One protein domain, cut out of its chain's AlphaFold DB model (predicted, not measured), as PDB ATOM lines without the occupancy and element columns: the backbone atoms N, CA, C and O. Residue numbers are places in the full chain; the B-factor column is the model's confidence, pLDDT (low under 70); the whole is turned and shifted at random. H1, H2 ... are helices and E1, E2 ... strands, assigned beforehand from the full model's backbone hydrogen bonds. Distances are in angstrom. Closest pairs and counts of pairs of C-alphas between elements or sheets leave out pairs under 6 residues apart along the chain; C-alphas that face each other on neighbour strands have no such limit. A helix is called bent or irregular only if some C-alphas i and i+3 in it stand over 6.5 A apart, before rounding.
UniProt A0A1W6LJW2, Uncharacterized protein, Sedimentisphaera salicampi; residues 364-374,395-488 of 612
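This is residues 364 to 374 and 395 to 488 of the 612 residues of an uncharacterized protein of Sedimentisphaera salicampi (UniProt A0A1W6LJW2). A long two-stranded ribbon, E1 and E2, reaches away from a body of four helices. In that body H2 folds back along H1, H3 folds back along residues 439 to 450 of H2, and H4 crosses H2 near residues 446 to 450. The printed part has 105 residues, with named elements in the order E1 E2 H1 H2 H3 H4; the sheet, E1 - E2, is antiparallel, and the class is mixed, helices and strands. It is only just loose, close to extended, with a radius of gyration of the C-alphas of 18.9 A, and spans 57 by 37 by 23 A.

E1, residues 364 to 372, bends by 51 degrees at residue 368. Its antiparallel neighbour is E2, residues 395 to 403; N 365 and O 401, 2.9 A apart, are within hydrogen-bond range. H1, residues 406 to 422, and H2, residues 428 to 451, form a helical hairpin with a shallow tilt of 15 degrees; their closest C-alphas, of Ile 420 and Leu 434, are 6.2 A apart. H2, the hub, forms another with H3, residues 455 to 468, at 23 degrees; the closest C-alphas, of Ile 446 and Ala 458, are 4.6 A apart. H4, residues 478 to 488, touches H2 about perpendicular at 81 degrees; the closest C-alphas, of Phe 447 and Cys 482, are 5.6 A apart. E1 is apart from H1, H2, H3 and H4. Every O i to N i+4 pair is within hydrogen-bond range in H3 and H4, 11 of 13 in H1 and 17 of 20 in H2.

E1 begins at C-alpha 364 (0.807, 36.154, 66.219) and is 23.4 A long; E2 is 25.8 A. H1 is 25.0 A and only just irregular, with C-alphas 407 and 410 7.0 A apart. H2 is 35.4 A, H3 19.9 A and H4 15.4 A, ending at C-alpha 488 (12.328, 7.732, 62.830).

The C-alphas farthest apart, of Pro 374 and Glu 472, are 59.5 A apart. Residues 375 to 394 are not printed; C-alphas 374 and 395 are 10.5 A apart across the cut. Of the links printed whole, none is long. The pLDDT is under 70 at residues 370 to 374 and 427 to 429.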
ATOM      1  N   TYR A 364       1.111  35.463  67.470       90.75
ATOM      2  CA  TYR A 364       0.807  36.154  66.219       90.75
ATOM      3  C   TYR A 364       1.820  37.261  65.934       90.75
ATOM      4  O   TYR A 364       2.030  38.147  66.757       90.75
ATOM      5  N   VAL A 365       2.417  37.235  64.741       87.06
ATOM      6  CA  VAL A 365       3.250  38.325  64.221       87.06
ATOM      7  C   VAL A 365       2.541  38.939  63.026       87.06
ATOM      8  O   VAL A 365       2.510  38.354  61.942       87.06
ATOM      9  N   ILE A 366       1.952  40.115  63.234       89.12
ATOM     10  CA  ILE A 366       1.290  40.886  62.178       89.12
ATOM     11  C   ILE A 366       2.313  41.830  61.561       89.12
ATOM     12  O   ILE A 366       2.942  42.613  62.272       89.12
ATOM     13  N   TYR A 367       2.460  41.782  60.242       81.81
ATOM     14  CA  TYR A 367       3.399  42.630  59.515       81.81
ATOM     15  C   TYR A 367       2.807  43.110  58.193       81.81
ATOM     16  O   TYR A 367       1.854  42.534  57.661       81.81
ATOM     17  N   ASN A 368       3.362  44.208  57.689       82.94
ATOM     18  CA  ASN A 368       2.928  44.817  56.443       82.94
ATOM     19  C   ASN A 368       3.523  44.061  55.245       82.94
ATOM     20  O   ASN A 368       4.672  43.631  55.298       82.94
ATOM     21  N   VAL A 369       2.756  43.921  54.168       73.25
ATOM     22  CA  VAL A 369       3.193  43.316  52.901       73.25
ATOM     23  C   VAL A 369       2.696  44.140  51.715       73.25
ATOM     24  O   VAL A 369       1.595  44.694  51.793       73.25
ATOM     25  N   PRO A 370       3.453  44.218  50.610       69.12
ATOM     26  CA  PRO A 370       2.946  44.798  49.375       69.12
ATOM     27  C   PRO A 370       1.851  43.886  48.800       69.12
ATOM     28  O   PRO A 370       2.077  42.708  48.526       69.12
ATOM     29  N   LEU A 371       0.646  44.423  48.635       67.62
ATOM     30  CA  LEU A 371      -0.465  43.765  47.954       67.62
ATOM     31  C   LEU A 371      -0.602  44.356  46.560       67.62
ATOM     32  O   LEU A 371      -0.885  45.542  46.412       67.62
ATOM     33  N   LYS A 372      -0.433  43.510  45.545       64.44
ATOM     34  CA  LYS A 372      -0.673  43.883  44.152       64.44
ATOM     35  C   LYS A 372      -2.159  44.173  43.960       64.44
ATOM     36  O   LYS A 372      -2.987  43.309  44.257       64.44
ATOM     37  N   LEU A 373      -2.500  45.366  43.480       56.94
ATOM     38  CA  LEU A 373      -3.882  45.685  43.145       56.94
ATOM     39  C   LEU A 373      -4.298  44.918  41.875       56.94
ATOM     40  O   LEU A 373      -3.501  44.791  40.937       56.94
ATOM     41  N   PRO A 374      -5.520  44.356  41.823       55.41
ATOM     42  CA  PRO A 374      -6.083  43.870  40.567       55.41
ATOM     43  C   PRO A 374      -6.150  45.024  39.557       55.41
ATOM     44  O   PRO A 374      -6.454  46.149  39.947       55.41
ATOM     45  N   LYS A 395      -0.780  48.348  47.136       71.06
ATOM     46  CA  LYS A 395      -1.191  48.864  48.451       71.06
ATOM     47  C   LYS A 395      -0.448  48.141  49.562       71.06
ATOM     48  O   LYS A 395      -0.160  46.950  49.457       71.06
ATOM     49  N   VAL A 396      -0.200  48.822  50.674       72.00
ATOM     50  CA  VAL A 396       0.306  48.156  51.878       72.00
ATOM     51  C   VAL A 396      -0.842  47.385  52.532       72.00
ATOM     52  O   VAL A 396      -1.787  47.968  53.058       72.00
ATOM     53  N   GLY A 397      -0.776  46.056  52.484       78.25
ATOM     54  CA  GLY A 397      -1.647  45.165  53.244       78.25
ATOM     55  C   GLY A 397      -1.017  44.711  54.552       78.25
ATOM     56  O   GLY A 397       0.171  44.913  54.785       78.25
ATOM     57  N   LYS A 398      -1.803  44.032  55.389       86.00
ATOM     58  CA  LYS A 398      -1.301  43.292  56.554       86.00
ATOM     59  C   LYS A 398      -1.441  41.798  56.311       86.00
ATOM     60  O   LYS A 398      -2.442  41.344  55.760       86.00
ATOM     61  N   THR A 399      -0.455  41.037  56.757       86.56
ATOM     62  CA  THR A 399      -0.533  39.580  56.847       86.56
ATOM     63  C   THR A 399      -0.097  39.123  58.235       86.56
ATOM     64  O   THR A 399       0.332  39.925  59.066       86.56
ATOM     65  N   LEU A 400      -0.248  37.829  58.492       87.94
ATOM     66  CA  LEU A 400      -0.003  37.213  59.786       87.94
ATOM     67  C   LEU A 400       0.887  35.980  59.629       87.94
ATOM     68  O   LEU A 400       0.598  35.096  58.811       87.94
ATOM     69  N   TYR A 401       1.919  35.904  60.466       85.75
ATOM     70  CA  TYR A 401       2.657  34.678  60.746       85.75
ATOM     71  C   TYR A 401       2.250  34.132  62.116       85.75
ATOM     72  O   TYR A 401       2.116  34.894  63.073       85.75
ATOM     73  N   MET A 402       2.061  32.817  62.206       88.19
ATOM     74  CA  MET A 402       1.641  32.140  63.432       88.19
ATOM     75  C   MET A 402       2.791  31.270  63.945       88.19
ATOM     76  O   MET A 402       3.394  30.523  63.173       88.19
ATOM     77  N   LEU A 403       3.110  31.382  65.231       85.56
ATOM     78  CA  LEU A 403       4.228  30.695  65.875       85.56
ATOM     79  C   LEU A 403       3.719  29.859  67.064       85.56
ATOM     80  O   LEU A 403       2.796  30.296  67.757       85.56
ATOM     81  N   PRO A 404       4.330  28.694  67.354       89.44
ATOM     82  CA  PRO A 404       4.065  27.949  68.580       89.44
ATOM     83  C   PRO A 404       4.365  28.769  69.836       89.44
ATOM     84  O   PRO A 404       5.304  29.571  69.852       89.44
ATOM     85  N   ASP A 405       3.622  28.505  70.911       92.75
ATOM     86  CA  ASP A 405       3.918  29.019  72.247       92.75
ATOM     87  C   ASP A 405       4.139  27.861  73.224       92.75
ATOM     88  O   ASP A 405       3.198  27.315  73.800       92.75
ATOM     89  N   LEU A 406       5.401  27.469  73.427       92.62
ATOM     90  CA  LEU A 406       5.728  26.330  74.295       92.62
ATOM     91  C   LEU A 406       5.383  26.571  75.763       92.62
ATOM     92  O   LEU A 406       5.207  25.602  76.499       92.62
ATOM     93  N   ARG A 407       5.216  27.832  76.171       95.00
ATOM     94  CA  ARG A 407       4.738  28.201  77.509       95.00
ATOM     95  C   ARG A 407       3.331  27.669  77.783       95.00
ATOM     96  O   ARG A 407       2.953  27.482  78.932       95.00
ATOM     97  N   MET A 408       2.556  27.376  76.738       97.25
ATOM     98  CA  MET A 408       1.230  26.766  76.862       97.25
ATOM     99  C   MET A 408       1.277  25.276  77.216       97.25
ATOM    100  O   MET A 408       0.223  24.709  77.495       97.25
ATOM    101  N   PHE A 409       2.449  24.625  77.187       96.06
ATOM    102  CA  PHE A 409       2.553  23.182  77.416       96.06
ATOM    103  C   PHE A 409       1.919  22.765  78.744       96.06
ATOM    104  O   PHE A 409       1.093  21.861  78.741       96.06
ATOM    105  N   ASP A 410       2.230  23.452  79.845       95.62
ATOM    106  CA  ASP A 410       1.708  23.086  81.166       95.62
ATOM    107  C   ASP A 410       0.191  23.227  81.257       95.62
ATOM    108  O   ASP A 410      -0.483  22.324  81.746       95.62
ATOM    109  N   ALA A 411      -0.364  24.322  80.732       95.88
ATOM    110  CA  ALA A 411      -1.808  24.523  80.674       95.88
ATOM    111  C   ALA A 411      -2.495  23.448  79.817       95.88
ATOM    112  O   ALA A 411      -3.508  22.878  80.216       95.88
ATOM    113  N   TYR A 412      -1.924  23.143  78.650       95.44
ATOM    114  CA  TYR A 412      -2.452  22.136  77.735       95.44
ATOM    115  C   TYR A 412      -2.393  20.722  78.330       95.44
ATOM    116  O   TYR A 412      -3.363  19.968  78.246       95.44
ATOM    117  N   ASN A 413      -1.272  20.383  78.964       96.44
ATOM    118  CA  ASN A 413      -1.037  19.113  79.634       96.44
ATOM    119  C   ASN A 413      -1.997  18.920  80.816       96.44
ATOM    120  O   ASN A 413      -2.703  17.914  80.887       96.44
ATOM    121  N   GLN A 414      -2.093  19.924  81.693       95.31
ATOM    122  CA  GLN A 414      -2.965  19.874  82.863       95.31
ATOM    123  C   GLN A 414      -4.441  19.784  82.471       95.31
ATOM    124  O   GLN A 414      -5.152  18.935  82.993       95.31
ATOM    125  N   ALA A 415      -4.899  20.572  81.495       93.12
ATOM    126  CA  ALA A 415      -6.284  20.495  81.025       93.12
ATOM    127  C   ALA A 415      -6.639  19.112  80.453       93.12
ATOM    128  O   ALA A 415      -7.780  18.658  80.548       93.12
ATOM    129  N   HIS A 416      -5.665  18.417  79.856       92.31
ATOM    130  CA  HIS A 416      -5.872  17.057  79.371       92.31
ATOM    131  C   HIS A 416      -5.999  16.051  80.523       92.31
ATOM    132  O   HIS A 416      -6.861  15.171  80.467       92.31
ATOM    133  N   LEU A 417      -5.180  16.191  81.568       94.38
ATOM    134  CA  LEU A 417      -5.284  15.396  82.795       94.38
ATOM    135  C   LEU A 417      -6.615  15.636  83.514       94.38
ATOM    136  O   LEU A 417      -7.314  14.669  83.806       94.38
ATOM    137  N   ASP A 418      -7.005  16.899  83.700       92.19
ATOM    138  CA  ASP A 418      -8.290  17.291  84.294       92.19
ATOM    139  C   ASP A 418      -9.460  16.643  83.549       92.19
ATOM    140  O   ASP A 418     -10.421  16.178  84.154       92.19
ATOM    141  N   ARG A 419      -9.375  16.575  82.216       88.88
ATOM    142  CA  ARG A 419     -10.401  15.949  81.383       88.88
ATOM    143  C   ARG A 419     -10.405  14.425  81.510       88.88
ATOM    144  O   ARG A 419     -11.480  13.835  81.531       88.88
ATOM    145  N   ILE A 420      -9.242  13.773  81.596       90.56
ATOM    146  CA  ILE A 420      -9.177  12.331  81.900       90.56
ATOM    147  C   ILE A 420      -9.842  12.055  83.249       90.56
ATOM    148  O   ILE A 420     -10.628  11.116  83.339       90.56
ATOM    149  N   GLU A 421      -9.562  12.879  84.259       90.56
ATOM    150  CA  GLU A 421     -10.139  12.744  85.596       90.56
ATOM    151  C   GLU A 421     -11.649  12.996  85.587       90.56
ATOM    152  O   GLU A 421     -12.408  12.146  86.041       90.56
ATOM    153  N   LYS A 422     -12.104  14.098  84.975       86.88
ATOM    154  CA  LYS A 422     -13.529  14.455  84.858       86.88
ATOM    155  C   LYS A 422     -14.359  13.325  84.254       86.88
ATOM    156  O   LYS A 422     -15.494  13.121  84.667       86.88
ATOM    157  N   TYR A 423     -13.808  12.607  83.275       85.69
ATOM    158  CA  TYR A 423     -14.532  11.555  82.565       85.69
ATOM    159  C   TYR A 423     -14.204  10.127  83.034       85.69
ATOM    160  O   TYR A 423     -14.634   9.171  82.388       85.69
ATOM    161  N   ARG A 424     -13.454   9.956  84.135       85.75
ATOM    162  CA  ARG A 424     -12.949   8.642  84.578       85.75
ATOM    163  C   ARG A 424     -14.014   7.669  85.064       85.75
ATOM    164  O   ARG A 424     -13.782   6.466  85.037       85.75
ATOM    165  N   GLU A 425     -15.120   8.193  85.582       79.94
ATOM    166  CA  GLU A 425     -16.188   7.391  86.187       79.94
ATOM    167  C   GLU A 425     -17.197   6.900  85.139       79.94
ATOM    168  O   GLU A 425     -18.016   6.029  85.423       79.94
ATOM    169  N   PHE A 426     -17.112   7.418  83.909       74.25
ATOM    170  CA  PHE A 426     -17.905   6.948  82.778       74.25
ATOM    171  C   PHE A 426     -17.220   5.770  82.071       74.25
ATOM    172  O   PHE A 426     -16.069   5.439  82.348       74.25
ATOM    173  N   GLU A 427     -17.935   5.130  81.140       69.00
ATOM    174  CA  GLU A 427     -17.493   3.912  80.446       69.00
ATOM    175  C   GLU A 427     -16.021   3.948  79.995       69.00
ATOM    176  O   GLU A 427     -15.573   4.884  79.326       69.00
ATOM    177  N   GLU A 428     -15.275   2.876  80.288       68.62
ATOM    178  CA  GLU A 428     -13.836   2.753  80.005       68.62
ATOM    179  C   GLU A 428     -13.485   2.989  78.521       68.62
ATOM    180  O   GLU A 428     -12.415   3.520  78.191       68.62
ATOM    181  N   ALA A 429     -14.420   2.676  77.616       68.50
ATOM    182  CA  ALA A 429     -14.315   2.945  76.184       68.50
ATOM    183  C   ALA A 429     -14.069   4.436  75.864       68.50
ATOM    184  O   ALA A 429     -13.362   4.743  74.901       68.50
ATOM    185  N   ASN A 430     -14.562   5.356  76.701       70.69
ATOM    186  CA  ASN A 430     -14.382   6.800  76.538       70.69
ATOM    187  C   ASN A 430     -13.020   7.301  77.055       70.69
ATOM    188  O   ASN A 430     -12.523   8.332  76.593       70.69
ATOM    189  N   LEU A 431     -12.364   6.559  77.955       81.00
ATOM    190  CA  LEU A 431     -11.088   6.961  78.564       81.00
ATOM    191  C   LEU A 431      -9.870   6.608  77.721       81.00
ATOM    192  O   LEU A 431      -8.893   7.361  77.693       81.00
ATOM    193  N   ARG A 432      -9.899   5.467  77.026       85.56
ATOM    194  CA  ARG A 432      -8.766   5.013  76.205       85.56
ATOM    195  C   ARG A 432      -8.364   6.038  75.128       85.56
ATOM    196  O   ARG A 432      -7.164   6.307  75.015       85.56
ATOM    197  N   PRO A 433      -9.294   6.658  74.370       86.50
ATOM    198  CA  PRO A 433      -8.955   7.729  73.431       86.50
ATOM    199  C   PRO A 433      -8.313   8.943  74.111       86.50
ATOM    200  O   PRO A 433      -7.342   9.485  73.584       86.50
ATOM    201  N   LEU A 434      -8.797   9.340  75.297       87.69
ATOM    202  CA  LEU A 434      -8.222  10.452  76.057       87.69
ATOM    203  C   LEU A 434      -6.792  10.128  76.506       87.69
ATOM    204  O   LEU A 434      -5.880  10.901  76.221       87.69
ATOM    205  N   LYS A 435      -6.552   8.964  77.115       91.31
ATOM    206  CA  LYS A 435      -5.204   8.529  77.530       91.31
ATOM    207  C   LYS A 435      -4.229   8.443  76.350       91.31
ATOM    208  O   LYS A 435      -3.103   8.929  76.436       91.31
ATOM    209  N   ASN A 436      -4.669   7.896  75.216       91.25
ATOM    210  CA  ASN A 436      -3.864   7.871  73.990       91.25
ATOM    211  C   ASN A 436      -3.543   9.285  73.483       91.25
ATOM    212  O   ASN A 436      -2.403   9.551  73.107       91.25
ATOM    213  N   GLY A 437      -4.525  10.191  73.508       90.69
ATOM    214  CA  GLY A 437      -4.323  11.599  73.170       90.69
ATOM    215  C   GLY A 437      -3.259  12.255  74.049       90.69
ATOM    216  O   GLY A 437      -2.337  12.866  73.520       90.69
ATOM    217  N   HIS A 438      -3.326  12.047  75.367       94.81
ATOM    218  CA  HIS A 438      -2.349  12.577  76.322       94.81
ATOM    219  C   HIS A 438      -0.931  12.076  76.035       94.81
ATOM    220  O   HIS A 438       0.013  12.858  75.980       94.81
ATOM    221  N   ARG A 439      -0.780  10.765  75.802       94.06
ATOM    222  CA  ARG A 439       0.519  10.157  75.489       94.06
ATOM    223  C   ARG A 439       1.147  10.798  74.251       94.06
ATOM    224  O   ARG A 439       2.337  11.097  74.252       94.06
ATOM    225  N   ASN A 440       0.348  11.038  73.212       91.00
ATOM    226  CA  ASN A 440       0.824  11.684  71.990       91.00
ATOM    227  C   ASN A 440       1.254  13.139  72.239       91.00
ATOM    228  O   ASN A 440       2.275  13.561  71.705       91.00
ATOM    229  N   ILE A 441       0.527  13.882  73.084       92.88
ATOM    230  CA  ILE A 441       0.916  15.243  73.494       92.88
ATOM    231  C   ILE A 441       2.287  15.236  74.160       92.88
ATOM    232  O   ILE A 441       3.146  16.020  73.766       92.88
ATOM    233  N   LEU A 442       2.493  14.349  75.138       95.44
ATOM    234  CA  LEU A 442       3.771  14.232  75.836       95.44
ATOM    235  C   LEU A 442       4.895  13.906  74.848       95.44
ATOM    236  O   LEU A 442       5.892  14.620  74.815       95.44
ATOM    237  N   ASN A 443       4.705  12.903  73.987       90.25
ATOM    238  CA  ASN A 443       5.692  12.524  72.970       90.25
ATOM    239  C   ASN A 443       6.098  13.694  72.056       90.25
ATOM    240  O   ASN A 443       7.289  13.900  71.808       90.25
ATOM    241  N   ASP A 444       5.127  14.468  71.570       87.38
ATOM    242  CA  ASP A 444       5.383  15.628  70.710       87.38
ATOM    243  C   ASP A 444       6.062  16.775  71.478       87.38
ATOM    244  O   ASP A 444       6.999  17.410  70.976       87.38
ATOM    245  N   ALA A 445       5.617  17.033  72.709       92.50
ATOM    246  CA  ALA A 445       6.129  18.118  73.530       92.50
ATOM    247  C   ALA A 445       7.561  17.872  74.004       92.50
ATOM    248  O   ALA A 445       8.373  18.792  73.930       92.50
ATOM    249  N   ILE A 446       7.898  16.646  74.423       94.69
ATOM    250  CA  ILE A 446       9.249  16.266  74.867       94.69
ATOM    251  C   ILE A 446      10.268  16.611  73.788       94.69
ATOM    252  O   ILE A 446      11.245  17.312  74.051       94.69
ATOM    253  N   PHE A 447      10.019  16.157  72.559       88.06
ATOM    254  CA  PHE A 447      10.918  16.406  71.440       88.06
ATOM    255  C   PHE A 447      11.028  17.903  71.123       88.06
ATOM    256  O   PHE A 447      12.133  18.431  70.980       88.06
ATOM    257  N   THR A 448       9.895  18.606  71.079       87.12
ATOM    258  CA  THR A 448       9.852  20.036  70.749       87.12
ATOM    259  C   THR A 448      10.564  20.891  71.802       87.12
ATOM    260  O   THR A 448      11.428  21.695  71.453       87.12
ATOM    261  N   LEU A 449      10.271  20.682  73.091       90.81
ATOM    262  CA  LEU A 449      10.925  21.356  74.221       90.81
ATOM    263  C   LEU A 449      12.425  21.053  74.256       90.81
ATOM    264  O   LEU A 449      13.239  21.958  74.438       90.81
ATOM    265  N   TYR A 450      12.801  19.792  74.021       91.06
ATOM    266  CA  TYR A 450      14.197  19.379  73.973       91.06
ATOM    267  C   TYR A 450      14.936  20.131  72.862       91.06
ATOM    268  O   TYR A 450      15.975  20.739  73.121       91.06
ATOM    269  N   MET A 451      14.404  20.149  71.640       82.75
ATOM    270  CA  MET A 451      15.040  20.848  70.520       82.75
ATOM    271  C   MET A 451      15.067  22.371  70.701       82.75
ATOM    272  O   MET A 451      16.053  22.997  70.308       82.75
ATOM    273  N   ALA A 452      14.061  22.942  71.369       83.00
ATOM    274  CA  ALA A 452      14.020  24.349  71.770       83.00
ATOM    275  C   ALA A 452      15.023  24.722  72.874       83.00
ATOM    276  O   ALA A 452      15.233  25.898  73.143       83.00
ATOM    277  N   GLY A 453      15.695  23.743  73.487       85.38
ATOM    278  CA  GLY A 453      16.681  23.981  74.542       85.38
ATOM    279  C   GLY A 453      16.094  24.016  75.953       85.38
ATOM    280  O   GLY A 453      16.864  24.075  76.909       85.38
ATOM    281  N   HIS A 454      14.777  23.868  76.111       90.19
ATOM    282  CA  HIS A 454      14.101  23.736  77.405       90.19
ATOM    283  C   HIS A 454      14.271  22.309  77.959       90.19
ATOM    284  O   HIS A 454      13.326  21.524  78.045       90.19
ATOM    285  N   ARG A 455      15.523  21.944  78.276       90.50
ATOM    286  CA  ARG A 455      15.924  20.578  78.660       90.50
ATOM    287  C   ARG A 455      15.243  20.094  79.936       90.50
ATOM    288  O   ARG A 455      14.832  18.940  79.976       90.50
ATOM    289  N   GLU A 456      15.123  20.962  80.936       92.75
ATOM    290  CA  GLU A 456      14.474  20.646  82.215       92.75
ATOM    291  C   GLU A 456      12.997  20.324  81.994       92.75
ATOM    292  O   GLU A 456      12.546  19.229  82.324       92.75
ATOM    293  N   LYS A 457      12.286  21.197  81.275       93.31
ATOM    294  CA  LYS A 457      10.882  20.981  80.917       93.31
ATOM    295  C   LYS A 457      10.656  19.714  80.088       93.31
ATOM    296  O   LYS A 457       9.697  18.979  80.309       93.31
ATOM    297  N   ALA A 458      11.555  19.419  79.148       95.44
ATOM    298  CA  ALA A 458      11.508  18.171  78.391       95.44
ATOM    299  C   ALA A 458      11.724  16.935  79.284       95.44
ATOM    300  O   ALA A 458      11.088  15.905  79.064       95.44
ATOM    301  N   ALA A 459      12.601  17.026  80.290       96.56
ATOM    302  CA  ALA A 459      12.841  15.952  81.250       96.56
ATOM    303  C   ALA A 459      11.642  15.723  82.179       96.56
ATOM    304  O   ALA A 459      11.298  14.568  82.426       96.56
ATOM    305  N   GLU A 460      10.968  16.785  82.626       95.88
ATOM    306  CA  GLU A 460       9.709  16.696  83.379       95.88
ATOM    307  C   GLU A 460       8.628  15.964  82.577       95.88
ATOM    308  O   GLU A 460       8.064  14.974  83.047       95.88
ATOM    309  N   ALA A 461       8.392  16.392  81.333       97.00
ATOM    310  CA  ALA A 461       7.417  15.759  80.448       97.00
ATOM    311  C   ALA A 461       7.766  14.285  80.164       97.00
ATOM    312  O   ALA A 461       6.883  13.430  80.113       97.00
ATOM    313  N   PHE A 462       9.056  13.962  80.018       97.44
ATOM    314  CA  PHE A 462       9.511  12.591  79.790       97.44
ATOM    315  C   PHE A 462       9.358  11.706  81.029       97.44
ATOM    316  O   PHE A 462       8.925  10.561  80.911       97.44
ATOM    317  N   LYS A 463       9.635  12.238  82.224       96.94
ATOM    318  CA  LYS A 463       9.346  11.550  83.488       96.94
ATOM    319  C   LYS A 463       7.854  11.221  83.586       96.94
ATOM    320  O   LYS A 463       7.503  10.066  83.812       96.94
ATOM    321  N   GLN A 464       6.995  12.199  83.308       96.88
ATOM    322  CA  GLN A 464       5.546  12.007  83.316       96.88
ATOM    323  C   GLN A 464       5.082  10.972  82.276       96.88
ATOM    324  O   GLN A 464       4.215  10.150  82.573       96.88
ATOM    325  N   LEU A 465       5.676  10.960  81.077       96.75
ATOM    326  CA  LEU A 465       5.415   9.934  80.062       96.75
ATOM    327  C   LEU A 465       5.741   8.530  80.590       96.75
ATOM    328  O   LEU A 465       4.923   7.626  80.424       96.75
ATOM    329  N   LYS A 466       6.905   8.344  81.233       95.38
ATOM    330  CA  LYS A 466       7.315   7.046  81.798       95.38
ATOM    331  C   LYS A 466       6.384   6.586  82.922       95.38
ATOM    332  O   LYS A 466       6.056   5.406  82.978       95.38
ATOM    333  N   GLU A 467       5.964   7.504  83.788       95.25
ATOM    334  CA  GLU A 467       5.103   7.206  84.939       95.25
ATOM    335  C   GLU A 467       3.668   6.861  84.522       95.25
ATOM    336  O   GLU A 467       3.106   5.876  84.994       95.25
ATOM    337  N   LEU A 468       3.074   7.643  83.615       94.44
ATOM    338  CA  LEU A 468       1.677   7.458  83.207       94.44
ATOM    339  C   LEU A 468       1.503   6.412  82.098       94.44
ATOM    340  O   LEU A 468       0.439   5.799  81.989       94.44
ATOM    341  N   TYR A 469       2.523   6.222  81.256       94.31
ATOM    342  CA  TYR A 469       2.481   5.356  80.076       94.31
ATOM    343  C   TYR A 469       3.744   4.487  79.966       94.31
ATOM    344  O   TYR A 469       4.502   4.619  78.995       94.31
ATOM    345  N   PRO A 470       3.980   3.579  80.932       92.94
ATOM    346  CA  PRO A 470       5.162   2.728  80.931       92.94
ATOM    347  C   PRO A 470       5.180   1.837  79.685       92.94
ATOM    348  O   PRO A 470       4.240   1.087  79.414       92.94
ATOM    349  N   ARG A 471       6.260   1.948  78.909       89.50
ATOM    350  CA  ARG A 471       6.548   1.134  77.725       89.50
ATOM    351  C   ARG A 471       8.048   0.938  77.601       89.50
ATOM    352  O   ARG A 471       8.807   1.844  77.934       89.50
ATOM    353  N   GLU A 472       8.454  -0.205  77.063       88.19
ATOM    354  CA  GLU A 472       9.865  -0.536  76.828       88.19
ATOM    355  C   GLU A 472      10.553   0.503  75.925       88.19
ATOM    356  O   GLU A 472      11.658   0.947  76.212       88.19
ATOM    357  N   GLU A 473       9.838   1.012  74.913       83.00
ATOM    358  CA  GLU A 473      10.314   2.082  74.020       83.00
ATOM    359  C   GLU A 473      10.632   3.412  74.735       83.00
ATOM    360  O   GLU A 473      11.343   4.251  74.187       83.00
ATOM    361  N   ASN A 474      10.134   3.606  75.961       87.81
ATOM    362  CA  ASN A 474      10.395   4.788  76.786       87.81
ATOM    363  C   ASN A 474      11.503   4.543  77.824       87.81
ATOM    364  O   ASN A 474      11.885   5.472  78.544       87.81
ATOM    365  N   ASP A 475      12.032   3.318  77.934       88.81
ATOM    366  CA  ASP A 475      13.066   2.983  78.911       88.81
ATOM    367  C   ASP A 475      14.476   3.268  78.389       88.81
ATOM    368  O   ASP A 475      15.316   2.400  78.180       88.81
ATOM    369  N   MET A 476      14.727   4.549  78.135       92.06
ATOM    370  CA  MET A 476      16.022   5.035  77.676       92.06
ATOM    371  C   MET A 476      16.288   6.450  78.195       92.06
ATOM    372  O   MET A 476      15.359   7.144  78.612       92.06
ATOM    373  N   PRO A 477      17.544   6.928  78.169       95.12
ATOM    374  CA  PRO A 477      17.841   8.318  78.497       95.12
ATOM    375  C   PRO A 477      17.123   9.291  77.548       95.12
ATOM    376  O   PRO A 477      17.090   9.056  76.341       95.12
ATOM    377  N   LEU A 478      16.645  10.436  78.058       94.25
ATOM    378  CA  LEU A 478      15.931  11.470  77.280       94.25
ATOM    379  C   LEU A 478      16.640  11.840  75.967       94.25
ATOM    380  O   LEU A 478      16.019  11.971  74.915       94.25
ATOM    381  N   LYS A 479      17.967  11.994  76.011       92.00
ATOM    382  CA  LYS A 479      18.768  12.302  74.819       92.00
ATOM    383  C   LYS A 479      18.654  11.208  73.753       92.00
ATOM    384  O   LYS A 479      18.569  11.538  72.573       92.00
ATOM    385  N   GLN A 480      18.662   9.939  74.162       91.06
ATOM    386  CA  GLN A 480      18.501   8.806  73.255       91.06
ATOM    387  C   GLN A 480      17.067   8.734  72.725       91.06
ATOM    388  O   GLN A 480      16.891   8.550  71.527       91.06
ATOM    389  N   PHE A 481      16.068   8.986  73.574       92.25
ATOM    390  CA  PHE A 481      14.665   9.071  73.163       92.25
ATOM    391  C   PHE A 481      14.458  10.106  72.048       92.25
ATOM    392  O   PHE A 481      13.966   9.778  70.969       92.25
ATOM    393  N   CYS A 482      14.924  11.342  72.253       89.69
ATOM    394  CA  CYS A 482      14.818  12.399  71.246       89.69
ATOM    395  C   CYS A 482      15.616  12.086  69.973       89.69
ATOM    396  O   CYS A 482      15.196  12.460  68.879       89.69
ATOM    397  N   ARG A 483      16.761  11.401  70.099       85.69
ATOM    398  CA  ARG A 483      17.554  10.957  68.949       85.69
ATOM    399  C   ARG A 483      16.811   9.904  68.131       85.69
ATOM    400  O   ARG A 483      16.722  10.071  66.923       85.69
ATOM    401  N   ASN A 484      16.261   8.876  68.775       87.88
ATOM    402  CA  ASN A 484      15.480   7.833  68.111       87.88
ATOM    403  C   ASN A 484      14.248   8.434  67.427       87.88
ATOM    404  O   ASN A 484      13.995   8.146  66.264       87.88
ATOM    405  N   ARG A 485      13.533   9.343  68.110       85.69
ATOM    406  CA  ARG A 485      12.404  10.074  67.516       85.69
ATOM    407  C   ARG A 485      12.826  10.836  66.262       85.69
ATOM    408  O   ARG A 485      12.161  10.704  65.246       85.69
ATOM    409  N   MET A 486      13.931  11.586  66.316       82.75
ATOM    410  CA  MET A 486      14.463  12.275  65.137       82.75
ATOM    411  C   MET A 486      14.780  11.286  64.010       82.75
ATOM    412  O   MET A 486      14.374  11.513  62.884       82.75
ATOM    413  N   GLN A 487      15.479  10.187  64.299       82.62
ATOM    414  CA  GLN A 487      15.848   9.201  63.278       82.62
ATOM    415  C   GLN A 487      14.620   8.583  62.606       82.62
ATOM    416  O   GLN A 487      14.606   8.479  61.390       82.62
ATOM    417  N   ASN A 488      13.576   8.266  63.374       82.94
ATOM    418  CA  ASN A 488      12.328   7.732  62.830       82.94
ATOM    419  C   ASN A 488      11.603   8.735  61.913       82.94
ATOM    420  O   ASN A 488      11.008   8.326  60.927       82.94
TER     421      ASN A 488